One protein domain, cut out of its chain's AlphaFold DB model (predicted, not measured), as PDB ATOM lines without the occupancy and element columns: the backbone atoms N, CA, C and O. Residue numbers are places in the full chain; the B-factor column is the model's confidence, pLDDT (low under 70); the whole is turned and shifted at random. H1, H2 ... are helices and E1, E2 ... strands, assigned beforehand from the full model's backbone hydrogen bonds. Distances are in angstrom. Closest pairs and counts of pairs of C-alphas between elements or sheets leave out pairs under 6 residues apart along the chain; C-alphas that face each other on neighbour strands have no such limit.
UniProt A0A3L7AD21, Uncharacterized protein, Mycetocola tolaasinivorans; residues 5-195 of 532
ATOM      1  N   PHE A   5      35.235 137.039 452.075       43.03
ATOM      2  CA  PHE A   5      35.644 136.660 450.721       43.03
ATOM      3  C   PHE A   5      34.428 136.471 449.802       43.03
ATOM      4  O   PHE A   5      33.376 135.975 450.207       43.03
ATOM      5  N   GLY A   6      34.575 136.863 448.535       45.31
ATOM      6  CA  GLY A   6      33.500 136.814 447.536       45.31
ATOM      7  C   GLY A   6      32.639 138.079 447.459       45.31
ATOM      8  O   GLY A   6      31.805 138.178 446.568       45.31
ATOM      9  N   TRP A   7      32.873 139.066 448.328       54.12
ATOM     10  CA  TRP A   7      32.620 140.471 447.988       54.12
ATOM     11  C   TRP A   7      33.888 141.048 447.339       54.12
ATOM     12  O   TRP A   7      34.981 140.529 447.600       54.12
ATOM     13  N   PRO A   8      33.791 142.102 446.509       54.47
ATOM     14  CA  PRO A   8      34.971 142.775 445.982       54.47
ATOM     15  C   PRO A   8      35.885 143.242 447.125       54.47
ATOM     16  O   PRO A   8      35.416 143.842 448.094       54.47
ATOM     17  N   GLY A   9      37.193 142.981 447.028       48.47
ATOM     18  CA  GLY A   9      38.152 143.290 448.105       48.47
ATOM     19  C   GLY A   9      38.243 144.782 448.455       48.47
ATOM     20  O   GLY A   9      38.682 145.144 449.541       48.47
ATOM     21  N   ASN A  10      37.773 145.647 447.556       54.50
ATOM     22  CA  ASN A  10      37.637 147.087 447.727       54.50
ATOM     23  C   ASN A  10      36.278 147.534 448.311       54.50
ATOM     24  O   ASN A  10      36.089 148.734 448.470       54.50
ATOM     25  N   ALA A  11      35.349 146.650 448.689       56.16
ATOM     26  CA  ALA A  11      34.085 147.062 449.319       56.16
ATOM     27  C   ALA A  11      34.269 147.573 450.766       56.16
ATOM     28  O   ALA A  11      33.654 148.559 451.174       56.16
ATOM     29  N   PHE A  12      35.149 146.934 451.546       59.41
ATOM     30  CA  PHE A  12      35.337 147.221 452.972       59.41
ATOM     31  C   PHE A  12      36.811 147.467 453.305       59.41
ATOM     32  O   PHE A  12      37.656 146.628 453.007       59.41
ATOM     33  N   GLY A  13      37.121 148.587 453.964       59.00
ATOM     34  CA  GLY A  13      38.457 148.850 454.508       59.00
ATOM     35  C   GLY A  13      38.612 148.240 455.903       59.00
ATOM     36  O   GLY A  13      39.502 147.431 456.155       59.00
ATOM     37  N   GLN A  14      37.704 148.598 456.818       69.56
ATOM     38  CA  GLN A  14      37.576 147.993 458.151       69.56
ATOM     39  C   GLN A  14      36.115 148.090 458.615       69.56
ATOM     40  O   GLN A  14      35.577 149.187 458.703       69.56
ATOM     41  N   PHE A  15      35.448 146.979 458.934       69.00
ATOM     42  CA  PHE A  15      33.999 146.981 459.196       69.00
ATOM     43  C   PHE A  15      33.625 146.146 460.430       69.00
ATOM     44  O   PHE A  15      34.320 145.188 460.775       69.00
ATOM     45  N   GLY A  16      32.512 146.489 461.088       70.69
ATOM     46  CA  GLY A  16      31.950 145.694 462.187       70.69
ATOM     47  C   GLY A  16      32.455 146.043 463.592       70.69
ATOM     48  O   GLY A  16      32.399 145.189 464.482       70.69
ATOM     49  N   PHE A  17      32.964 147.258 463.826       83.31
ATOM     50  CA  PHE A  17      33.364 147.675 465.172       83.31
ATOM     51  C   PHE A  17      32.139 148.028 466.014       83.31
ATOM     52  O   PHE A  17      31.396 148.945 465.676       83.31
ATOM     53  N   LEU A  18      31.972 147.355 467.153       89.44
ATOM     54  CA  LEU A  18      31.007 147.749 468.179       89.44
ATOM     55  C   LEU A  18      31.749 148.377 469.363       89.44
ATOM     56  O   LEU A  18      32.687 147.784 469.902       89.44
ATOM     57  N   THR A  19      31.315 149.557 469.792       92.88
ATOM     58  CA  THR A  19      31.726 150.183 471.052       92.88
ATOM     59  C   THR A  19      30.507 150.316 471.953       92.88
ATOM     60  O   THR A  19      29.467 150.802 471.520       92.88
ATOM     61  N   LEU A  20      30.641 149.892 473.204       93.44
ATOM     62  CA  LEU A  20      29.673 150.123 474.269       93.44
ATOM     63  C   LEU A  20      30.189 151.231 475.193       93.44
ATOM     64  O   LEU A  20      31.391 151.283 475.464       93.44
ATOM     65  N   SER A  21      29.309 152.088 475.704       94.69
ATOM     66  CA  SER A  21      29.677 153.146 476.650       94.69
ATOM     67  C   SER A  21      28.618 153.425 477.718       94.69
ATOM     68  O   SER A  21      27.411 153.368 477.469       94.69
ATOM     69  N   THR A  22      29.098 153.755 478.922       92.69
ATOM     70  CA  THR A  22      28.304 154.254 480.055       92.69
ATOM     71  C   THR A  22      29.029 155.454 480.665       92.69
ATOM     72  O   THR A  22      30.107 155.316 481.238       92.69
ATOM     73  N   GLY A  23      28.466 156.656 480.509       91.56
ATOM     74  CA  GLY A  23      29.128 157.892 480.941       91.56
ATOM     75  C   GLY A  23      30.443 158.141 480.190       91.56
ATOM     76  O   GLY A  23      30.444 158.283 478.970       91.56
ATOM     77  N   ASP A  24      31.550 158.209 480.927       91.94
ATOM     78  CA  ASP A  24      32.918 158.340 480.414       91.94
ATOM     79  C   ASP A  24      33.591 156.990 480.098       91.94
ATOM     80  O   ASP A  24      34.604 156.948 479.392       91.94
ATOM     81  N   LYS A  25      33.033 155.872 480.580       92.38
ATOM     82  CA  LYS A  25      33.580 154.532 480.347       92.38
ATOM     83  C   LYS A  25      33.216 154.015 478.963       92.38
ATOM     84  O   LYS A  25      32.086 154.165 478.498       92.38
ATOM     85  N   THR A  26      34.170 153.340 478.325       93.38
ATOM     86  CA  THR A  26      33.985 152.711 477.013       93.38
ATOM     87  C   THR A  26      34.612 151.321 476.975       93.38
ATOM     88  O   THR A  26      35.675 151.084 477.548       93.38
ATOM     89  N   TRP A  27      33.974 150.403 476.255       92.31
ATOM     90  CA  TRP A  27      34.506 149.083 475.939       92.31
ATOM     91  C   TRP A  27      34.308 148.796 474.452       92.31
ATOM     92  O   TRP A  27      33.215 148.962 473.914       92.31
ATOM     93  N   ARG A  28      35.372 148.360 473.775       89.00
ATOM     94  CA  ARG A  28      35.323 147.959 472.364       89.00
ATOM     95  C   ARG A  28      35.173 146.447 472.279       89.00
ATOM     96  O   ARG A  28      35.967 145.718 472.872       89.00
ATOM     97  N   PHE A  29      34.191 145.983 471.513       83.62
ATOM     98  CA  PHE A  29      33.978 144.567 471.241       83.62
ATOM     99  C   PHE A  29      35.133 144.011 470.400       83.62
ATOM    100  O   PHE A  29      35.157 144.126 469.175       83.62
ATOM    101  N   ALA A  30      36.099 143.393 471.074       67.50
ATOM    102  CA  ALA A  30      37.107 142.554 470.449       67.50
ATOM    103  C   ALA A  30      36.640 141.095 470.514       67.50
ATOM    104  O   ALA A  30      36.735 140.446 471.556       67.50
ATOM    105  N   ALA A  31      36.118 140.581 469.402       57.97
ATOM    106  CA  ALA A  31      35.886 139.150 469.244       57.97
ATOM    107  C   ALA A  31      37.214 138.368 469.259       57.97
ATOM    108  O   ALA A  31      38.232 138.870 468.774       57.97
ATOM    109  N   ASP A  32      37.185 137.107 469.704       53.00
ATOM    110  CA  ASP A  32      38.247 136.117 469.441       53.00
ATOM    111  C   ASP A  32      38.224 135.739 467.946       53.00
ATOM    112  O   ASP A  32      37.769 134.664 467.554       53.00
ATOM    113  N   SER A  33      38.634 136.682 467.084       48.41
ATOM    114  CA  SER A  33      38.664 136.500 465.633       48.41
ATOM    115  C   SER A  33      39.895 135.697 465.225       48.41
ATOM    116  O   SER A  33      40.845 136.227 464.643       48.41
ATOM    117  N   ARG A  34      39.852 134.402 465.531       50.34
ATOM    118  CA  ARG A  34      40.559 133.385 464.747       50.34
ATOM    119  C   ARG A  34      39.992 133.429 463.330       50.34
ATOM    120  O   ARG A  34      38.846 133.836 463.141       50.34
ATOM    121  N   GLU A  35      40.805 133.079 462.348       53.44
ATOM    122  CA  GLU A  35      40.457 133.253 460.938       53.44
ATOM    123  C   GLU A  35      39.215 132.417 460.594       53.44
ATOM    124  O   GLU A  35      39.239 131.188 460.645       53.44
ATOM    125  N   VAL A  36      38.111 133.105 460.293       51.91
ATOM    126  CA  VAL A  36      36.897 132.502 459.745       51.91
ATOM    127  C   VAL A  36      36.785 132.972 458.307       51.91
ATOM    128  O   VAL A  36      36.460 134.131 458.054       51.91
ATOM    129  N   GLU A  37      37.094 132.071 457.381       54.41
ATOM    130  CA  GLU A  37      36.847 132.269 455.959       54.41
ATOM    131  C   GLU A  37      35.357 132.055 455.684       54.41
ATOM    132  O   GLU A  37      34.808 130.987 455.965       54.41
ATOM    133  N   THR A  38      34.697 133.067 455.129       51.06
ATOM    134  CA  THR A  38      33.321 132.974 454.634       51.06
ATOM    135  C   THR A  38      33.324 133.155 453.120       51.06
ATOM    136  O   THR A  38      34.133 133.923 452.599       51.06
ATOM    137  N   ARG A  39      32.455 132.438 452.399       53.53
ATOM    138  CA  ARG A  39      32.330 132.542 450.936       53.53
ATOM    139  C   ARG A  39      30.951 133.080 450.572       53.53
ATOM    140  O   ARG A  39      29.959 132.650 451.149       53.53
ATOM    141  N   ALA A  40      30.896 133.996 449.610       50.78
ATOM    142  CA  ALA A  40      29.638 134.427 449.006       50.78
ATOM    143  C   ALA A  40      28.961 133.281 448.222       50.78
ATOM    144  O   ALA A  40      29.632 132.369 447.739       50.78
ATOM    145  N   GLY A  41      27.634 133.352 448.085       53.25
ATOM    146  CA  GLY A  41      26.799 132.350 447.408       53.25
ATOM    147  C   GLY A  41      26.021 131.456 448.379       53.25
ATOM    148  O   GLY A  41      24.798 131.384 448.280       53.25
ATOM    149  N   ASP A  42      26.702 130.852 449.354       59.19
ATOM    150  CA  ASP A  42      26.082 130.033 450.405       59.19
ATOM    151  C   ASP A  42      25.807 130.839 451.684       59.19
ATOM    152  O   ASP A  42      26.622 131.668 452.102       59.19
ATOM    153  N   LYS A  43      24.691 130.535 452.366       74.12
ATOM    154  CA  LYS A  43      24.361 131.120 453.676       74.12
ATOM    155  C   LYS A  43      25.431 130.751 454.705       74.12
ATOM    156  O   LYS A  43      25.428 129.646 455.248       74.12
ATOM    157  N   THR A  44      26.305 131.699 455.022       72.25
ATOM    158  CA  THR A  44      27.379 131.505 456.002       72.25
ATOM    159  C   THR A  44      27.067 132.270 457.283       72.25
ATOM    160  O   THR A  44      26.855 133.478 457.232       72.25
ATOM    161  N   GLU A  45      27.062 131.586 458.433       80.12
ATOM    162  CA  GLU A  45      26.820 132.180 459.755       80.12
ATOM    163  C   GLU A  45      28.050 132.031 460.667       80.12
ATOM    164  O   GLU A  45      28.592 130.935 460.825       80.12
ATOM    165  N   VAL A  46      28.481 133.126 461.300       76.56
ATOM    166  CA  VAL A  46      29.629 133.163 462.219       76.56
ATOM    167  C   VAL A  46      29.217 133.788 463.548       76.56
ATOM    168  O   VAL A  46      28.853 134.962 463.598       76.56
ATOM    169  N   ILE A  47      29.312 133.023 464.640       81.88
ATOM    170  CA  ILE A  47      28.919 133.470 465.984       81.88
ATOM    171  C   ILE A  47      30.162 133.793 466.821       81.88
ATOM    172  O   ILE A  47      30.941 132.909 467.176       81.88
ATOM    173  N   LEU A  48      30.313 135.063 467.189       80.06
ATOM    174  CA  LEU A  48      31.422 135.605 467.972       80.06
ATOM    175  C   LEU A  48      30.903 136.154 469.307       80.06
ATOM    176  O   LEU A  48      29.852 136.789 469.358       80.06
ATOM    177  N   ARG A  49      31.633 135.922 470.405       83.69
ATOM    178  CA  ARG A  49      31.210 136.307 471.764       83.69
ATOM    179  C   ARG A  49      32.288 137.106 472.488       83.69
ATOM    180  O   ARG A  49      33.473 136.831 472.327       83.69
ATOM    181  N   GLY A  50      31.862 138.051 473.320       81.19
ATOM    182  CA  GLY A  50      32.723 138.873 474.171       81.19
ATOM    183  C   GLY A  50      32.004 139.302 475.452       81.19
ATOM    184  O   GLY A  50      30.780 139.217 475.541       81.19
ATOM    185  N   ASN A  51      32.764 139.751 476.450       81.94
ATOM    186  CA  ASN A  51      32.234 140.272 477.710       81.94
ATOM    187  C   ASN A  51      33.027 141.523 478.123       81.94
ATOM    188  O   ASN A  51      34.250 141.534 477.968       81.94
ATOM    189  N   SER A  52      32.355 142.560 478.630       84.75
ATOM    190  CA  SER A  52      33.013 143.806 479.049       84.75
ATOM    191  C   SER A  52      33.878 143.653 480.301       84.75
ATOM    192  O   SER A  52      34.822 144.424 480.488       84.75
ATOM    193  N   GLY A  53      33.550 142.696 481.174       84.12
ATOM    194  CA  GLY A  53      34.062 142.649 482.542       84.12
ATOM    195  C   GLY A  53      33.897 144.003 483.237       84.12
ATOM    196  O   GLY A  53      32.935 144.732 482.981       84.12
ATOM    197  N   ASP A  54      34.899 144.370 484.032       80.38
ATOM    198  CA  ASP A  54      34.948 145.618 484.806       80.38
ATOM    199  C   ASP A  54      35.246 146.881 483.957       80.38
ATOM    200  O   ASP A  54      35.500 147.954 484.505       80.38
ATOM    201  N   SER A  55      35.234 146.785 482.617       80.25
ATOM    202  CA  SER A  55      35.488 147.924 481.707       80.25
ATOM    203  C   SER A  55      34.359 148.967 481.698       80.25
ATOM    204  O   SER A  55      34.554 150.085 481.225       80.25
ATOM    205  N   LEU A  56      33.173 148.595 482.185       87.44
ATOM    206  CA  LEU A  56      31.962 149.417 482.277       87.44
ATOM    207  C   LEU A  56      31.373 149.291 483.695       87.44
ATOM    208  O   LEU A  56      31.853 148.509 484.511       87.44
ATOM    209  N   ASP A  57      30.319 150.046 484.011       82.56
ATOM    210  CA  ASP A  57      29.646 149.993 485.327       82.56
ATOM    211  C   ASP A  57      28.809 148.722 485.564       82.56
ATOM    212  O   ASP A  57      28.194 148.548 486.616       82.56
ATOM    213  N   SER A  58      28.736 147.831 484.579       85.25
ATOM    214  CA  SER A  58      28.057 146.537 484.644       85.25
ATOM    215  C   SER A  58      28.728 145.575 483.657       85.25
ATOM    216  O   SER A  58      29.343 146.012 482.683       85.25
ATOM    217  N   ALA A  59      28.633 144.269 483.910       88.06
ATOM    218  CA  ALA A  59      29.185 143.255 483.016       88.06
ATOM    219  C   ALA A  59      28.184 142.942 481.894       88.06
ATOM    220  O   ALA A  59      27.145 142.330 482.139       88.06
ATOM    221  N   TYR A  60      28.513 143.339 480.666       88.69
ATOM    222  CA  TYR A  60      27.710 143.067 479.476       88.69
ATOM    223  C   TYR A  60      28.303 141.898 478.693       88.69
ATOM    224  O   TYR A  60      29.510 141.857 478.448       88.69
ATOM    225  N   ALA A  61      27.458 140.965 478.264       90.56
ATOM    226  CA  ALA A  61      27.798 139.925 477.304       90.56
ATOM    227  C   ALA A  61      27.281 140.327 475.916       90.56
ATOM    228  O   ALA A  61      26.114 140.674 475.759       90.56
ATOM    229  N   VAL A  62      28.142 140.252 474.902       90.38
ATOM    230  CA  VAL A  62      27.777 140.529 473.507       90.38
ATOM    231  C   VAL A  62      27.966 139.273 472.675       90.38
ATOM    232  O   VAL A  62      29.027 138.646 472.719       90.38
ATOM    233  N   THR A  63      26.942 138.925 471.897       91.56
ATOM    234  CA  THR A  63      26.998 137.887 470.863       91.56
ATOM    235  C   THR A  63      26.739 138.534 469.506       91.56
ATOM    236  O   THR A  63      25.627 138.988 469.248       91.56
ATOM    237  N   LEU A  64      27.760 138.571 468.649       90.00
ATOM    238  CA  LEU A  64      27.645 138.937 467.239       90.00
ATOM    239  C   LEU A  64      27.373 137.671 466.422       90.00
ATOM    240  O   LEU A  64      28.204 136.766 466.417       90.00
ATOM    241  N   THR A  65      26.265 137.651 465.692       90.44
ATOM    242  CA  THR A  65      26.054 136.771 464.540       90.44
ATOM    243  C   THR A  65      26.343 137.567 463.268       90.44
ATOM    244  O   THR A  65      25.667 138.554 462.987       90.44
ATOM    245  N   LEU A  66      27.356 137.151 462.510       87.19
ATOM    246  CA  LEU A  66      27.634 137.639 461.160       87.19
ATOM    247  C   LEU A  66      27.033 136.655 460.151       87.19
ATOM    248  O   LEU A  66      27.437 135.494 460.135       87.19
ATOM    249  N   THR A  67      26.112 137.119 459.308       87.25
ATOM    250  CA  THR A  67      25.467 136.306 458.266       87.25
ATOM    251  C   THR A  67      25.763 136.879 456.885       87.25
ATOM    252  O   THR A  67      25.566 138.073 456.666       87.25
ATOM    253  N   LEU A  68      26.197 136.033 455.952       83.94
ATOM    254  CA  LEU A  68      26.374 136.357 454.535       83.94
ATOM    255  C   LEU A  68      25.382 135.522 453.724       83.94
ATOM    256  O   LEU A  68      25.345 134.306 453.904       83.94
ATOM    257  N   GLU A  69      24.566 136.155 452.881       83.12
ATOM    258  CA  GLU A  69      23.486 135.486 452.140       83.12
ATOM    259  C   GLU A  69      23.047 136.357 450.948       83.12
ATOM    260  O   GLU A  69      22.735 137.536 451.124       83.12
ATOM    261  N   GLY A  70      23.048 135.807 449.730       82.94
ATOM    262  CA  GLY A  70      22.774 136.577 448.508       82.94
ATOM    263  C   GLY A  70      23.710 137.785 448.346       82.94
ATOM    264  O   GLY A  70      24.923 137.672 448.540       82.94
ATOM    265  N   ASN A  71      23.145 138.955 448.040       82.25
ATOM    266  CA  ASN A  71      23.880 140.227 447.926       82.25
ATOM    267  C   ASN A  71      24.095 140.944 449.275       82.25
ATOM    268  O   ASN A  71      24.432 142.132 449.298       82.25
ATOM    269  N   TYR A  72      23.883 140.254 450.402       89.06
ATOM    270  CA  TYR A  72      23.820 140.865 451.727       89.06
ATOM    271  C   TYR A  72      24.863 140.330 452.710       89.06
ATOM    272  O   TYR A  72      25.188 139.141 452.738       89.06
ATOM    273  N   VAL A  73      25.309 141.221 453.597       87.75
ATOM    274  CA  VAL A  73      26.011 140.870 454.838       87.75
ATOM    275  C   VAL A  73      25.319 141.566 456.005       87.75
ATOM    276  O   VAL A  73      25.064 142.766 455.950       87.75
ATOM    277  N   ARG A  74      25.017 140.828 457.075       92.12
ATOM    278  CA  ARG A  74      24.400 141.365 458.294       92.12
ATOM    279  C   ARG A  74      25.243 141.064 459.524       92.12
ATOM    280  O   ARG A  74      25.611 139.919 459.762       92.12
ATOM    281  N   TRP A  75      25.471 142.087 460.342       92.31
ATOM    282  CA  TRP A  75      26.057 142.004 461.676       92.31
ATOM    283  C   TRP A  75      24.939 142.187 462.710       92.31
ATOM    284  O   TRP A  75      24.522 143.314 462.972       92.31
ATOM    285  N   SER A  76      24.439 141.092 463.282       94.88
ATOM    286  CA  SER A  76      23.420 141.094 464.341       94.88
ATOM    287  C   SER A  76      24.070 140.942 465.714       94.88
ATOM    288  O   SER A  76      24.539 139.865 466.076       94.88
ATOM    289  N   TYR A  77      24.075 142.016 466.499       94.50
ATOM    290  CA  TYR A  77      24.578 142.049 467.869       94.50
ATOM    291  C   TYR A  77      23.424 141.884 468.860       94.50
ATOM    292  O   TYR A  77      22.544 142.738 468.947       94.50
ATOM    293  N   ASN A  78      23.466 140.814 469.652       96.38
ATOM    294  CA  ASN A  78      22.668 140.666 470.868       96.38
ATOM    295  C   ASN A  78      23.509 141.107 472.071       96.38
ATOM    296  O   ASN A  78      24.670 140.703 472.193       96.38
ATOM    297  N   ILE A  79      22.928 141.936 472.935       95.69
ATOM    298  CA  ILE A  79      23.579 142.566 474.087       95.69
ATOM    299  C   ILE A  79      22.766 142.229 475.341       95.69
ATOM    300  O   ILE A  79      21.625 142.666 475.495       95.69
ATOM    301  N   ASP A  80      23.377 141.465 476.245       95.19
ATOM    302  CA  ASP A  80      22.806 141.052 477.526       95.19
ATOM    303  C   ASP A  80      23.560 141.701 478.690       95.19
ATOM    304  O   ASP A  80      24.789 141.755 478.701       95.19
ATOM    305  N   GLY A  81      22.823 142.175 479.693       92.00
ATOM    306  CA  GLY A  81      23.367 142.838 480.876       92.00
ATOM    307  C   GLY A  81      22.309 143.629 481.647       92.00
ATOM    308  O   GLY A  81      21.183 143.834 481.172       92.00
ATOM    309  N   ASP A  82      22.695 144.070 482.842       90.94
ATOM    310  CA  ASP A  82      21.940 145.027 483.652       90.94
ATOM    311  C   ASP A  82      22.075 146.449 483.081       90.94
ATOM    312  O   ASP A  82      23.004 146.738 482.334       90.94
ATOM    313  N   ASN A  83      21.159 147.355 483.437       90.56
ATOM    314  CA  ASN A  83      21.230 148.792 483.110       90.56
ATOM    315  C   ASN A  83      21.331 149.161 481.608       90.56
ATOM    316  O   ASN A  83      21.681 150.300 481.291       90.56
ATOM    317  N   ILE A  84      20.977 148.253 480.684       93.69
ATOM    318  CA  ILE A  84      21.051 148.492 479.227       93.69
ATOM    319  C   ILE A  84      20.333 149.777 478.789       93.69
ATOM    320  O   ILE A  84      20.816 150.448 477.887       93.69
ATOM    321  N   ASP A  85      19.259 150.185 479.462       94.31
ATOM    322  CA  ASP A  85      18.516 151.424 479.187       94.31
ATOM    323  C   ASP A  85      19.399 152.699 479.231       94.31
ATOM    324  O   ASP A  85      19.061 153.705 478.609       94.31
ATOM    325  N   ALA A  86      20.545 152.654 479.927       93.56
ATOM    326  CA  ALA A  86      21.564 153.711 479.971       93.56
ATOM    327  C   ALA A  86      22.817 153.415 479.114       93.56
ATOM    328  O   ALA A  86      23.674 154.286 478.945       93.56
ATOM    329  N   LEU A  87      22.941 152.200 478.575       95.56
ATOM    330  CA  LEU A  87      24.038 151.773 477.710       95.56
ATOM    331  C   LEU A  87      23.890 152.407 476.328       95.56
ATOM    332  O   LEU A  87      22.896 152.184 475.635       95.56
ATOM    333  N   THR A  88      24.910 153.145 475.894       97.06
ATOM    334  CA  THR A  88      25.013 153.590 474.503       97.06
ATOM    335  C   THR A  88      25.853 152.597 473.711       97.06
ATOM    336  O   THR A  88      26.933 152.187 474.130       97.06
ATOM    337  N   THR A  89      25.324 152.186 472.566       96.38
ATOM    338  CA  THR A  89      25.940 151.262 471.620       96.38
ATOM    339  C   THR A  89      26.233 152.026 470.337       96.38
ATOM    340  O   THR A  89      25.314 152.529 469.691       96.38
ATOM    341  N   THR A  90      27.506 152.098 469.961       95.81
ATOM    342  CA  THR A  90      27.980 152.722 468.726       95.81
ATOM    343  C   THR A  90      28.555 151.654 467.807       95.81
ATOM    344  O   THR A  90      29.545 151.000 468.139       95.81
ATOM    345  N   PHE A  91      27.959 151.505 466.630       94.06
ATOM    346  CA  PHE A  91      28.571 150.811 465.506       94.06
ATOM    347  C   PHE A  91      29.504 151.762 464.749       94.06
ATOM    348  O   PHE A  91      29.209 152.953 464.609       94.06
ATOM    349  N   SER A  92      30.609 151.246 464.217       91.38
ATOM    350  CA  SER A  92      31.479 151.965 463.287       91.38
ATOM    351  C   SER A  92      32.012 151.043 462.191       91.38
ATOM    352  O   SER A  92      32.325 149.871 462.424       91.38
ATOM    353  N   GLY A  93      32.141 151.598 460.991       87.25
ATOM    354  CA  GLY A  93      32.693 150.931 459.821       87.25
ATOM    355  C   GLY A  93      33.378 151.930 458.897       87.25
ATOM    356  O   GLY A  93      33.237 153.139 459.052       87.25
ATOM    357  N   SER A  94      34.140 151.400 457.952       84.06
ATOM    358  CA  SER A  94      34.972 152.150 457.023       84.06
ATOM    359  C   SER A  94      34.854 151.493 455.650       84.06
ATOM    360  O   SER A  94      35.292 150.352 455.447       84.06
ATOM    361  N   LEU A  95      34.170 152.182 454.741       83.06
ATOM    362  CA  LEU A  95      34.026 151.814 453.330       83.06
ATOM    363  C   LEU A  95      35.223 152.391 452.571       83.06
ATOM    364  O   LEU A  95      35.701 153.460 452.941       83.06
ATOM    365  N   ASN A  96      35.726 151.738 451.524       75.69
ATOM    366  CA  ASN A  96      36.777 152.378 450.721       75.69
ATOM    367  C   ASN A  96      36.161 153.484 449.851       75.69
ATOM    368  O   ASN A  96      35.030 153.355 449.385       75.69
ATOM    369  N   SER A  97      36.897 154.574 449.647       77.50
ATOM    370  CA  SER A  97      36.415 155.745 448.912       77.50
ATOM    371  C   SER A  97      37.515 156.401 448.086       77.50
ATOM    372  O   SER A  97      38.685 156.417 448.461       77.50
ATOM    373  N   ASN A  98      37.112 156.997 446.974       79.19
ATOM    374  CA  ASN A  98      37.920 157.827 446.087       79.19
ATOM    375  C   ASN A  98      37.412 159.285 446.106       79.19
ATOM    376  O   ASN A  98      36.426 159.607 446.773       79.19
ATOM    377  N   ALA A  99      38.089 160.183 445.384       81.62
ATOM    378  CA  ALA A  99      37.751 161.612 445.355       81.62
ATOM    379  C   ALA A  99      36.355 161.920 444.767       81.62
ATOM    380  O   ALA A  99      35.823 163.005 444.990       81.62
ATOM    381  N   ASP A 100      35.774 160.973 444.031       85.00
ATOM    382  CA  ASP A 100      34.460 161.033 443.384       85.00
ATOM    383  C   ASP A 100      33.382 160.170 444.080       85.00
ATOM    384  O   ASP A 100      32.294 159.982 443.528       85.00
ATOM    385  N   THR A 101      33.649 159.658 445.288       86.56
ATOM    386  CA  THR A 101      32.655 158.922 446.083       86.56
ATOM    387  C   THR A 101      31.552 159.863 446.572       86.56
ATOM    388  O   THR A 101      31.789 160.773 447.367       86.56
ATOM    389  N   VAL A 102      30.322 159.603 446.133       90.56
ATOM    390  CA  VAL A 102      29.097 160.244 446.614       90.56
ATOM    391  C   VAL A 102      28.584 159.498 447.845       90.56
ATOM    392  O   VAL A 102      28.692 158.274 447.942       90.56
ATOM    393  N   VAL A 103      28.031 160.249 448.799       91.75
ATOM    394  CA  VAL A 103      27.616 159.758 450.118       91.75
ATOM    395  C   VAL A 103      26.242 160.338 450.462       91.75
ATOM    396  O   VAL A 103      26.118 161.539 450.699       91.75
ATOM    397  N   GLU A 104      25.211 159.492 450.510       94.25
ATOM    398  CA  GLU A 104      23.828 159.872 450.834       94.25
ATOM    399  C   GLU A 104      23.397 159.237 452.176       94.25
ATOM    400  O   GLU A 104      22.870 158.121 452.196       94.25
ATOM    401  N   PRO A 105      23.620 159.903 453.325       93.56
ATOM    402  CA  PRO A 105      23.076 159.467 454.608       93.56
ATOM    403  C   PRO A 105      21.612 159.913 454.746       93.56
ATOM    404  O   PRO A 105      21.293 161.096 454.605       93.56
ATOM    405  N   ASN A 106      20.715 158.986 455.076       94.31
ATOM    406  CA  ASN A 106      19.293 159.255 455.286       94.31
ATOM    407  C   ASN A 106      18.774 158.505 456.523       94.31
ATOM    408  O   ASN A 106      18.462 157.312 456.471       94.31
ATOM    409  N   GLY A 107      18.695 159.205 457.659       93.94
ATOM    410  CA  GLY A 107      18.252 158.629 458.930       93.94
ATOM    411  C   GLY A 107      19.145 157.470 459.374       93.94
ATOM    412  O   GLY A 107      20.327 157.667 459.653       93.94
ATOM    413  N   ASN A 108      18.578 156.266 459.431       94.69
ATOM    414  CA  ASN A 108      19.271 155.021 459.767       94.69
ATOM    415  C   ASN A 108      19.865 154.286 458.543       94.69
ATOM    416  O   ASN A 108      20.301 153.145 458.685       94.69
ATOM    417  N   THR A 109      19.871 154.913 457.361       95.56
ATOM    418  CA  THR A 109      20.443 154.367 456.118       95.56
ATOM    419  C   THR A 109      21.568 155.241 455.565       95.56
ATOM    420  O   THR A 109      21.668 156.431 455.870       95.56
ATOM    421  N   LEU A 110      22.435 154.629 454.762       94.50
ATOM    422  CA  LEU A 110      23.576 155.237 454.091       94.50
ATOM    423  C   LEU A 110      23.739 154.570 452.723       94.50
ATOM    424  O   LEU A 110      23.808 153.347 452.646       94.50
ATOM    425  N   LEU A 111      23.828 155.364 451.662       94.06
ATOM    426  CA  LEU A 111      24.161 154.904 450.315       94.06
ATOM    427  C   LEU A 111      25.489 155.529 449.884       94.06
ATOM    428  O   LEU A 111      25.695 156.729 450.072       94.06
ATOM    429  N   THR A 112      26.378 154.734 449.294       91.38
ATOM    430  CA  THR A 112      27.664 155.204 448.766       91.38
ATOM    431  C   THR A 112      27.949 154.602 447.403       91.38
ATOM    432  O   THR A 112      27.773 153.395 447.216       91.38
ATOM    433  N   TYR A 113      28.425 155.427 446.475       90.25
ATOM    434  CA  TYR A 113      28.789 155.019 445.118       90.25
ATOM    435  C   TYR A 113      29.864 155.952 444.549       90.25
ATOM    436  O   TYR A 113      29.938 157.118 444.930       90.25
ATOM    437  N   SER A 114      30.698 155.462 443.633       85.81
ATOM    438  CA  SER A 114      31.617 156.310 442.858       85.81
ATOM    439  C   SER A 114      30.865 156.966 441.694       85.81
ATOM    440  O   SER A 114      30.014 156.335 441.070       85.81
ATOM    441  N   SER A 115      31.145 158.249 441.438       83.81
ATOM    442  CA  SER A 115      30.531 159.029 440.349       83.81
ATOM    443  C   SER A 115      31.439 159.199 439.125       83.81
ATOM    444  O   SER A 115      30.995 159.700 438.094       83.81
ATOM    445  N   SER A 116      32.703 158.770 439.210       79.44
ATOM    446  CA  SER A 116      33.626 158.726 438.077       79.44
ATOM    447  C   SER A 116      33.523 157.400 437.324       79.44
ATOM    448  O   SER A 116      33.722 156.328 437.893       79.44
ATOM    449  N   GLN A 117      33.354 157.470 436.005       70.12
ATOM    450  CA  GLN A 117      33.362 156.317 435.087       70.12
ATOM    451  C   GLN A 117      34.778 155.741 434.839       70.12
ATOM    452  O   GLN A 117      35.020 155.034 433.867       70.12
ATOM    453  N   SER A 118      35.750 156.062 435.702       66.94
ATOM    454  CA  SER A 118      37.173 155.713 435.543       66.94
ATOM    455  C   SER A 118      37.520 154.248 435.836       66.94
ATOM    456  O   SER A 118      38.636 153.824 435.548       66.94
ATOM    457  N   ASN A 119      36.582 153.470 436.384       65.12
ATOM    458  CA  ASN A 119      36.748 152.046 436.680       65.12
ATOM    459  C   ASN A 119      35.704 151.209 435.935       65.12
ATOM    460  O   ASN A 119      34.535 151.591 435.896       65.12
ATOM    461  N   LEU A 120      36.112 150.043 435.416       60.06
ATOM    462  CA  LEU A 120      35.258 149.134 434.632       60.06
ATOM    463  C   LEU A 120      34.035 148.634 435.418       60.06
ATOM    464  O   LEU A 120      32.918 148.577 434.905       60.06
ATOM    465  N   ALA A 121      34.264 148.310 436.688       61.56
ATOM    466  CA  ALA A 121      33.242 147.981 437.665       61.56
ATOM    467  C   ALA A 121      33.271 149.012 438.792       61.56
ATOM    468  O   ALA A 121      34.340 149.459 439.214       61.56
ATOM    469  N   SER A 122      32.095 149.331 439.313       71.50
ATOM    470  CA  SER A 122      31.936 150.045 440.574       71.50
ATOM    471  C   SER A 122      30.848 149.359 441.394       71.50
ATOM    472  O   SER A 122      30.157 148.456 440.918       71.50
ATOM    473  N   ILE A 123      30.757 149.737 442.662       76.81
ATOM    474  CA  ILE A 123      29.926 149.071 443.658       76.81
ATOM    475  C   ILE A 123      29.057 150.137 444.295       76.81
ATOM    476  O   ILE A 123      29.567 151.079 444.906       76.81
ATOM    477  N   ILE A 124      27.743 149.968 444.206       80.88
ATOM    478  CA  ILE A 124      26.841 150.688 445.092       80.88
ATOM    479  C   ILE A 124      26.791 149.903 446.397       80.88
ATOM    480  O   ILE A 124      26.319 148.766 446.427       80.88
ATOM    481  N   THR A 125      27.289 150.508 447.474       86.56
ATOM    482  CA  THR A 125      27.158 149.948 448.821       86.56
ATOM    483  C   THR A 125      26.058 150.690 449.561       86.56
ATOM    484  O   THR A 125      26.136 151.897 449.785       86.56
ATOM    485  N   GLY A 126      25.016 149.956 449.934       90.56
ATOM    486  CA  GLY A 126      23.987 150.409 450.853       90.56
ATOM    487  C   GLY A 126      24.220 149.829 452.247       90.56
ATOM    488  O   GLY A 126      24.524 148.648 452.380       90.56
ATOM    489  N   VAL A 127      24.035 150.632 453.292       93.00
ATOM    490  CA  VAL A 127      24.026 150.200 454.695       93.00
ATOM    491  C   VAL A 127      22.738 150.675 455.365       93.00
ATOM    492  O   VAL A 127      22.332 151.824 455.202       93.00
ATOM    493  N   SER A 128      22.112 149.806 456.155       95.56
ATOM    494  CA  SER A 128      20.996 150.137 457.045       95.56
ATOM    495  C   SER A 128      21.284 149.647 458.458       95.56
ATOM    496  O   SER A 128      21.942 148.622 458.648       95.56
ATOM    497  N   VAL A 129      20.789 150.376 459.455       95.25
ATOM    498  CA  VAL A 129      20.952 150.067 460.879       95.25
ATOM    499  C   VAL A 129      19.574 149.937 461.523       95.25
ATOM    500  O   VAL A 129      18.774 150.872 461.465       95.25
ATOM    501  N   THR A 130      19.285 148.805 462.164       95.50
ATOM    502  CA  THR A 130      18.026 148.575 462.889       95.50
ATOM    503  C   THR A 130      18.297 148.207 464.349       95.50
ATOM    504  O   THR A 130      19.138 147.371 464.671       95.50
ATOM    505  N   SER A 131      17.605 148.884 465.269       96.31
ATOM    506  CA  SER A 131      17.832 148.817 466.719       96.31
ATOM    507  C   SER A 131      16.502 148.724 467.464       96.31
ATOM    508  O   SER A 131      15.502 149.277 467.006       96.31
ATOM    509  N   ASN A 132      16.494 148.066 468.627       97.00
ATOM    510  CA  ASN A 132      15.376 148.128 469.578       97.00
ATOM    511  C   ASN A 132      15.576 149.141 470.726       97.00
ATOM    512  O   ASN A 132      14.729 149.219 471.613       97.00
ATOM    513  N   GLY A 133      16.674 149.905 470.704       96.25
ATOM    514  CA  GLY A 133      16.894 151.074 471.559       96.25
ATOM    515  C   GLY A 133      16.305 152.361 470.966       96.25
ATOM    516  O   GLY A 133      15.356 152.338 470.181       96.25
ATOM    517  N   THR A 134      16.889 153.512 471.305       96.94
ATOM    518  CA  THR A 134      16.539 154.799 470.686       96.94
ATOM    519  C   THR A 134      16.815 154.784 469.176       96.94
ATOM    520  O   THR A 134      17.820 154.191 468.762       96.94
ATOM    521  N   PRO A 135      16.011 155.490 468.352       95.06
ATOM    522  CA  PRO A 135      16.279 155.644 466.925       95.06
ATOM    523  C   PRO A 135      17.711 156.116 466.655       95.06
ATOM    524  O   PRO A 135      18.186 157.067 467.279       95.06
ATOM    525  N   SER A 136      18.390 155.433 465.737       92.06
ATOM    526  CA  SER A 136      19.793 155.659 465.397       92.06
ATOM    527  C   SER A 136      19.934 156.414 464.081       92.06
ATOM    528  O   SER A 136      19.365 156.007 463.070       92.06
ATOM    529  N   THR A 137      20.753 157.463 464.071       91.94
ATOM    530  CA  THR A 137      21.160 158.160 462.842       91.94
ATOM    531  C   THR A 137      22.537 157.659 462.406       91.94
ATOM    532  O   THR A 137      23.393 157.406 463.258       91.94
ATOM    533  N   ILE A 138      22.777 157.505 461.102       93.19
ATOM    534  CA  ILE A 138      24.125 157.284 460.562       93.19
ATOM    535  C   ILE A 138      24.817 158.634 460.343       93.19
ATOM    536  O   ILE A 138      24.256 159.549 459.742       93.19
ATOM    537  N   THR A 139      26.062 158.749 460.800       93.38
ATOM    538  CA  THR A 139      26.968 159.857 460.487       93.38
ATOM    539  C   THR A 139      28.136 159.334 459.654       93.38
ATOM    540  O   THR A 139      28.853 158.437 460.089       93.38
ATOM    541  N   ALA A 140      28.333 159.896 458.461       89.00
ATOM    542  CA  ALA A 140      29.422 159.548 457.545       89.00
ATOM    543  C   ALA A 140      30.264 160.805 457.239       89.00
ATOM    544  O   ALA A 140      29.996 161.499 456.255       89.00
ATOM    545  N   PRO A 141      31.211 161.191 458.117       83.19
ATOM    546  CA  PRO A 141      32.104 162.322 457.865       83.19
ATOM    547  C   PRO A 141      33.015 162.044 456.660       83.19
ATOM    548  O   PRO A 141      33.923 161.219 456.728       83.19
ATOM    549  N   VAL A 142      32.796 162.767 455.559       71.38
ATOM    550  CA  VAL A 142      33.568 162.608 454.316       71.38
ATOM    551  C   VAL A 142      35.008 163.107 454.507       71.38
ATOM    552  O   VAL A 142      35.299 164.297 454.378       71.38
ATOM    553  N   ASN A 143      35.921 162.188 454.824       70.62
ATOM    554  CA  ASN A 143      37.345 162.465 454.995       70.62
ATOM    555  C   ASN A 143      38.125 162.195 453.697       70.62
ATOM    556  O   ASN A 143      38.754 161.154 453.551       70.62
ATOM    557  N   LEU A 144      38.134 163.167 452.779       62.56
ATOM    558  CA  LEU A 144      38.810 163.076 451.470       62.56
ATOM    559  C   LEU A 144      40.351 162.921 451.528       62.56
ATOM    560  O   LEU A 144      40.999 162.892 450.486       62.56
ATOM    561  N   ILE A 145      40.956 162.880 452.721       68.25
ATOM    562  CA  ILE A 145      42.407 162.702 452.919       68.25
ATOM    563  C   ILE A 145      42.764 161.214 453.075       68.25
ATOM    564  O   ILE A 145      43.882 160.804 452.763       68.25
ATOM    565  N   SER A 146      41.819 160.397 453.543       67.12
ATOM    566  CA  SER A 146      41.918 158.940 453.537       67.12
ATOM    567  C   SER A 146      41.138 158.376 452.353       67.12
ATOM    568  O   SER A 146      40.031 158.824 452.076       67.12
ATOM    569  N   ASN A 147      41.648 157.320 451.713       75.94
ATOM    570  CA  ASN A 147      40.905 156.569 450.686       75.94
ATOM    571  C   ASN A 147      39.811 155.668 451.309       75.94
ATOM    572  O   ASN A 147      39.561 154.548 450.864       75.94
ATOM    573  N   THR A 148      39.210 156.139 452.401       80.38
ATOM    574  CA  THR A 148      38.235 155.440 453.231       80.38
ATOM    575  C   THR A 148      37.231 156.431 453.811       80.38
ATOM    576  O   THR A 148      37.611 157.427 454.437       80.38
ATOM    577  N   LEU A 149      35.949 156.117 453.652       83.69
ATOM    578  CA  LEU A 149      34.823 156.790 454.272       83.69
ATOM    579  C   LEU A 149      34.480 156.078 455.582       83.69
ATOM    580  O   LEU A 149      33.805 155.043 455.595       83.69
ATOM    581  N   ASP A 150      34.918 156.670 456.687       89.00
ATOM    582  CA  ASP A 150      34.477 156.263 458.016       89.00
ATOM    583  C   ASP A 150      33.021 156.687 458.244       89.00
ATOM    584  O   ASP A 150      32.618 157.814 457.941       89.00
ATOM    585  N   PHE A 151      32.228 155.796 458.833       91.38
ATOM    586  CA  PHE A 151      30.876 156.092 459.286       91.38
ATOM    587  C   PHE A 151      30.578 155.430 460.634       91.38
ATOM    588  O   PHE A 151      31.184 154.431 461.033       91.38
ATOM    589  N   SER A 152      29.606 155.988 461.351       94.06
ATOM    590  CA  SER A 152      29.149 155.460 462.633       94.06
ATOM    591  C   SER A 152      27.641 155.588 462.795       94.06
ATOM    592  O   SER A 152      27.004 156.433 462.170       94.06
ATOM    593  N   SER A 153      27.058 154.760 463.658       95.81
ATOM    594  CA  SER A 153      25.668 154.908 464.085       95.81
ATOM    595  C   SER A 153      25.540 154.552 465.556       95.81
ATOM    596  O   SER A 153      26.175 153.604 466.015       95.81
ATOM    597  N   SER A 154      24.763 155.330 466.310       96.44
ATOM    598  CA  SER A 154      24.639 155.178 467.764       96.44
ATOM    599  C   SER A 154      23.186 155.060 468.207       96.44
ATOM    600  O   SER A 154      22.302 155.711 467.653       96.44
ATOM    601  N   THR A 155      22.955 154.236 469.225       97.25
ATOM    602  CA  THR A 155      21.648 153.953 469.833       97.25
ATOM    603  C   THR A 155      21.833 153.721 471.335       97.25
ATOM    604  O   THR A 155      22.847 153.163 471.751       97.25
ATOM    605  N   THR A 156      20.882 154.142 472.166       97.38
ATOM    606  CA  THR A 156      20.910 153.938 473.624       97.38
ATOM    607  C   THR A 156      19.760 153.011 474.023       97.38
ATOM    608  O   THR A 156      18.691 153.079 473.422       97.38
ATOM    609  N   GLY A 157      19.952 152.110 474.989       96.81
ATOM    610  CA  GLY A 157      18.906 151.150 475.384       96.81
ATOM    611  C   GLY A 157      18.787 149.899 474.505       96.81
ATOM    612  O   GLY A 157      17.860 149.112 474.682       96.81
ATOM    613  N   ALA A 158      19.698 149.697 473.549       96.62
ATOM    614  CA  ALA A 158      19.621 148.579 472.613       96.62
ATOM    615  C   ALA A 158      20.046 147.244 473.250       96.62
ATOM    616  O   ALA A 158      21.180 147.086 473.701       96.62
ATOM    617  N   ARG A 159      19.147 146.254 473.210       97.12
ATOM    618  CA  ARG A 159      19.448 144.825 473.446       97.12
ATOM    619  C   ARG A 159      19.762 144.080 472.150       97.12
ATOM    620  O   ARG A 159      20.427 143.051 472.178       97.12
ATOM    621  N   HIS A 160      19.272 144.590 471.024       96.88
ATOM    622  CA  HIS A 160      19.567 144.087 469.691       96.88
ATOM    623  C   HIS A 160      19.876 145.254 468.752       96.88
ATOM    624  O   HIS A 160      19.082 146.191 468.636       96.88
ATOM    625  N   LEU A 161      21.004 145.148 468.055       96.31
ATOM    626  CA  LEU A 161      21.417 146.034 466.973       96.31
ATOM    627  C   LEU A 161      21.793 145.170 465.769       96.31
ATOM    628  O   LEU A 161      22.730 144.380 465.859       96.31
ATOM    629  N   ALA A 162      21.102 145.334 464.646       95.81
ATOM    630  CA  ALA A 162      21.536 144.802 463.364       95.81
ATOM    631  C   ALA A 162      22.081 145.926 462.482       95.81
ATOM    632  O   ALA A 162      21.540 147.032 462.437       95.81
ATOM    633  N   VAL A 163      23.146 145.615 461.752       94.50
ATOM    634  CA  VAL A 163      23.604 146.402 460.607       94.50
ATOM    635  C   VAL A 163      23.551 145.494 459.392       94.50
ATOM    636  O   VAL A 163      24.175 144.437 459.405       94.50
ATOM    637  N   THR A 164      22.805 145.888 458.367       94.06
ATOM    638  CA  THR A 164      22.654 145.144 457.113       94.06
ATOM    639  C   THR A 164      23.309 145.953 455.996       94.06
ATOM    640  O   THR A 164      22.896 147.082 455.733       94.06
ATOM    641  N   ALA A 165      24.328 145.391 455.346       91.19
ATOM    642  CA  ALA A 165      24.933 145.926 454.132       91.19
ATOM    643  C   ALA A 165      24.436 145.164 452.893       91.19
ATOM    644  O   ALA A 165      24.231 143.950 452.942       91.19
ATOM    645  N   LEU A 166      24.288 145.889 451.789       90.56
ATOM    646  CA  LEU A 166      23.914 145.425 450.455       90.56
ATOM    647  C   LEU A 166      24.963 145.943 449.466       90.56
ATOM    648  O   LEU A 166      25.201 147.151 449.429       90.56
ATOM    649  N   ALA A 167      25.561 145.059 448.667       86.31
ATOM    650  CA  ALA A 167      26.395 145.444 447.531       86.31
ATOM    651  C   ALA A 167      25.706 145.112 446.206       86.31
ATOM    652  O   ALA A 167      25.208 144.002 445.991       86.31
ATOM    653  N   VAL A 168      25.731 146.089 445.304       82.00
ATOM    654  CA  VAL A 168      25.294 145.950 443.919       82.00
ATOM    655  C   VAL A 168      26.477 146.313 443.020       82.00
ATOM    656  O   VAL A 168      26.827 147.489 442.894       82.00
ATOM    657  N   ASP A 169      27.107 145.287 442.438       75.50
ATOM    658  CA  ASP A 169      28.025 145.431 441.299       75.50
ATOM    659  C   ASP A 169      27.273 146.133 440.152       75.50
ATOM    660  O   ASP A 169      26.128 145.775 439.868       75.50
ATOM    661  N   PHE A 170      27.907 147.080 439.458       74.38
ATOM    662  CA  PHE A 170      27.400 147.598 438.182       74.38
ATOM    663  C   PHE A 170      28.540 147.926 437.194       74.38
ATOM    664  O   PHE A 170      29.643 148.292 437.623       74.38
ATOM    665  N   PRO A 171      28.308 147.799 435.869       71.19
ATOM    666  CA  PRO A 171      29.259 148.234 434.852       71.19
ATOM    667  C   PRO A 171      29.304 149.765 434.839       71.19
ATOM    668  O   PRO A 171      28.389 150.440 434.375       71.19
ATOM    669  N   ASN A 172      30.386 150.322 435.369       71.88
ATOM    670  CA  ASN A 172      30.526 151.758 435.626       71.88
ATOM    671  C   ASN A 172      31.055 152.544 434.412       71.88
ATOM    672  O   ASN A 172      31.268 153.750 434.480       71.88
ATOM    673  N   ILE A 173      31.202 151.858 433.278       71.12
ATOM    674  CA  ILE A 173      31.497 152.426 431.956       71.12
ATOM    675  C   ILE A 173      30.262 153.028 431.259       71.12
ATOM    676  O   ILE A 173      30.420 153.673 430.229       71.12
ATOM    677  N   PHE A 174      29.052 152.843 431.808       74.62
ATOM    678  CA  PHE A 174      27.806 153.387 431.255       74.62
ATOM    679  C   PHE A 174      27.059 154.216 432.319       74.62
ATOM    680  O   PHE A 174      26.684 153.656 433.356       74.62
ATOM    681  N   PRO A 175      26.786 155.521 432.105       77.56
ATOM    682  CA  PRO A 175      26.014 156.322 433.060       77.56
ATOM    683  C   PRO A 175      24.604 155.759 433.284       77.56
ATOM    684  O   PRO A 175      24.138 155.718 434.423       77.56
ATOM    685  N   SER A 176      23.961 155.237 432.233       77.38
ATOM    686  CA  SER A 176      22.653 154.575 432.335       77.38
ATOM    687  C   SER A 176      22.628 153.362 433.286       77.38
ATOM    688  O   SER A 176      21.602 153.118 433.928       77.38
ATOM    689  N   SER A 177      23.743 152.644 433.466       78.69
ATOM    690  CA  SER A 177      23.839 151.542 434.438       78.69
ATOM    691  C   SER A 177      24.012 152.027 435.885       78.69
ATOM    692  O   SER A 177      23.479 151.389 436.793       78.69
ATOM    693  N   LEU A 178      24.666 153.175 436.124       84.44
ATOM    694  CA  LEU A 178      24.694 153.799 437.457       84.44
ATOM    695  C   LEU A 178      23.281 154.217 437.890       84.44
ATOM    696  O   LEU A 178      22.848 153.876 438.991       84.44
ATOM    697  N   ASP A 179      22.542 154.917 437.023       85.19
ATOM    698  CA  ASP A 179      21.180 155.372 437.331       85.19
ATOM    699  C   ASP A 179      20.226 154.200 437.600       85.19
ATOM    700  O   ASP A 179      19.434 154.246 438.546       85.19
ATOM    701  N   ALA A 180      20.329 153.115 436.829       83.19
ATOM    702  CA  ALA A 180      19.544 151.906 437.052       83.19
ATOM    703  C   ALA A 180      19.895 151.205 438.377       83.19
ATOM    704  O   ALA A 180      18.996 150.840 439.140       83.19
ATOM    705  N   ALA A 181      21.185 151.058 438.693       84.94
ATOM    706  CA  ALA A 181      21.631 150.471 439.953       84.94
ATOM    707  C   ALA A 181      21.237 151.342 441.167       84.94
ATOM    708  O   ALA A 181      20.840 150.810 442.208       84.94
ATOM    709  N   LEU A 182      21.237 152.673 441.034       89.25
ATOM    710  CA  LEU A 182      20.724 153.603 442.047       89.25
ATOM    711  C   LEU A 182      19.200 153.501 442.215       89.25
ATOM    712  O   LEU A 182      18.710 153.455 443.347       89.25
ATOM    713  N   ALA A 183      18.448 153.453 441.112       88.19
ATOM    714  CA  ALA A 183      16.991 153.308 441.113       88.19
ATOM    715  C   ALA A 183      16.534 151.978 441.735       88.19
ATOM    716  O   ALA A 183      15.477 151.922 442.359       88.19
ATOM    717  N   PHE A 184      17.354 150.932 441.615       87.19
ATOM    718  CA  PHE A 184      17.164 149.637 442.259       87.19
ATOM    719  C   PHE A 184      17.545 149.637 443.750       87.19
ATOM    720  O   PHE A 184      16.788 149.153 444.593       87.19
ATOM    721  N   THR A 185      18.703 150.206 444.102       89.62
ATOM    722  CA  THR A 185      19.249 150.115 445.469       89.62
ATOM    723  C   THR A 185      18.524 151.032 446.459       89.62
ATOM    724  O   THR A 185      18.311 150.647 447.611       89.62
ATOM    725  N   ARG A 186      18.102 152.238 446.038       92.06
ATOM    726  CA  ARG A 186      17.441 153.213 446.931       92.06
ATOM    727  C   ARG A 186      16.132 152.681 447.557       92.06
ATOM    728  O   ARG A 186      15.989 152.834 448.769       92.06
ATOM    729  N   PRO A 187      15.205 152.027 446.821       90.69
ATOM    730  CA  PRO A 187      14.044 151.364 447.422       90.69
ATOM    731  C   PRO A 187      14.421 150.239 448.392       90.69
ATOM    732  O   PRO A 187      13.901 150.204 449.507       90.69
ATOM    733  N   LEU A 188      15.354 149.359 448.002       90.88
ATOM    734  CA  LEU A 188      15.757 148.206 448.816       90.88
ATOM    735  C   LEU A 188      16.386 148.602 450.153       90.88
ATOM    736  O   LEU A 188      16.233 147.869 451.123       90.88
ATOM    737  N   LEU A 189      17.058 149.753 450.252       90.00
ATOM    738  CA  LEU A 189      17.613 150.231 451.523       90.00
ATOM    739  C   LEU A 189      16.547 150.521 452.589       90.00
ATOM    740  O   LEU A 189      16.778 150.266 453.772       90.00
ATOM    741  N   ALA A 190      15.377 151.018 452.180       87.06
ATOM    742  CA  ALA A 190      14.274 151.316 453.092       87.06
ATOM    743  C   ALA A 190      13.567 150.047 453.608       87.06
ATOM    744  O   ALA A 190      12.985 150.068 454.692       87.06
ATOM    745  N   SER A 191      13.638 148.943 452.857       91.19
ATOM    746  CA  SER A 191      13.047 147.638 453.189       91.19
ATOM    747  C   SER A 191      14.091 146.533 453.411       91.19
ATOM    748  O   SER A 191      13.751 145.352 453.377       91.19
ATOM    749  N   VAL A 192      15.362 146.877 453.653       90.00
ATOM    750  CA  VAL A 192      16.486 145.930 453.491       90.00
ATOM    751  C   VAL A 192      16.354 144.661 454.336       90.00
ATOM    752  O   VAL A 192      16.767 143.582 453.916       90.00
ATOM    753  N   ASP A 193      15.727 144.770 455.510       87.88
ATOM    754  CA  ASP A 193      15.563 143.640 456.414       87.88
ATOM    755  C   ASP A 193      14.514 142.614 455.942       87.88
ATOM    756  O   ASP A 193      14.613 141.460 456.362       87.88
ATOM    757  N   SER A 194      13.584 142.975 455.041       91.25
ATOM    758  CA  SER A 194      12.655 142.027 454.397       91.25
ATOM    759  C   SER A 194      13.209 141.370 453.131       91.25
ATOM    760  O   SER A 194      12.684 140.335 452.739       91.25
ATOM    761  N   HIS A 195      14.255 141.941 452.524       90.88
ATOM    762  CA  HIS A 195      14.941 141.388 451.345       90.88
ATOM    763  C   HIS A 195      16.240 140.647 451.692       90.88
ATOM    764  O   HIS A 195      16.924 140.136 450.809       90.88
TER     765      HIS A 195
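Overview. This is residues 5 to 195 of the 532 residues of an uncharacterized protein of Mycetocola tolaasinivorans (UniProt A0A3L7AD21). Two twisted sheets make a sandwich, partly face to face with nearly aligned strands: a large one of E3, E4, E5, E11, E9, E8 and E7, in that order, and a smaller one of E2, E1, E6 and E10. The long helix H1 packs along the strands on the large sheet's face turned away from the smaller sheet. The printed part has 191 residues with eleven named strands, E1 to E11, then two named helices; both sheets are antiparallel and the class is mostly strand. It is compact, with a radius of gyration of the C-alphas of 17.1 A, but elongated, spanning 54 by 32 by 32 A.

Arrangement. E1, residues 12 to 22, and E2, residues 25 to 28, form a hairpin; N 20 and O 27 are 2.8 A apart, within hydrogen-bond range. E3, residues 44 to 51, E4, residues 61 to 69, and E5, residues 72 to 80, form a meander, each strand the antiparallel neighbour of the one before, with N 46 and O 66 2.8 A apart and N 76 and O 65 2.8 A. E6, residues 88 to 96, neighbours E1, with N 19 and O 90 2.8 A apart. E7, residues 101 to 106, E8, residues 109 to 114, and E9, residues 121 to 131, form another meander, with N 104 and O 111 2.8 A apart and N 127 and O 110 2.8 A. E10, residues 148 to 156, neighbours E6, with N 91 and O 153 2.8 A apart. E11, residues 160 to 171, neighbours E5 and E9, with N 163 and O 75 2.9 A apart and N 164 and O 128 2.9 A. The facing parts of the two sheets are 8.7 A centre to centre. H1, residues 175 to 190, is on the seven-strand sheet at a height of 8.5 A, two layers with the helix on one face; its closest C-alphas to E9 are Leu 189 and Gly 126, 6.4 A apart. On the local plane it stands at 12 degrees to E9, along the strands. H2, residues 192 to 195, only grazes that sheet. In H1, 9 of 12 O i to N i+4 pairs are within hydrogen-bond range; H2 is too short for one.

Along the chain. E1 begins at C-alpha 12 (35.337, 147.221, 452.972) and is 28.9 A long. E9 measures 32.9 A, E11 36.4 A and H1 23.8 A. H2 ends at C-alpha 195 (14.941, 141.388, 451.345).

Size, cuts and confidence. The C-alphas farthest apart, of Asp 54 and Ser 176, are 54.6 A apart. The printed part has no cut; the long links are E2 to E3 and E9 to E10. Mean pLDDT of the printed part is 82.9, with residues 5 to 15, 30 to 42, 118 to 121 and 144 to 146 under 70.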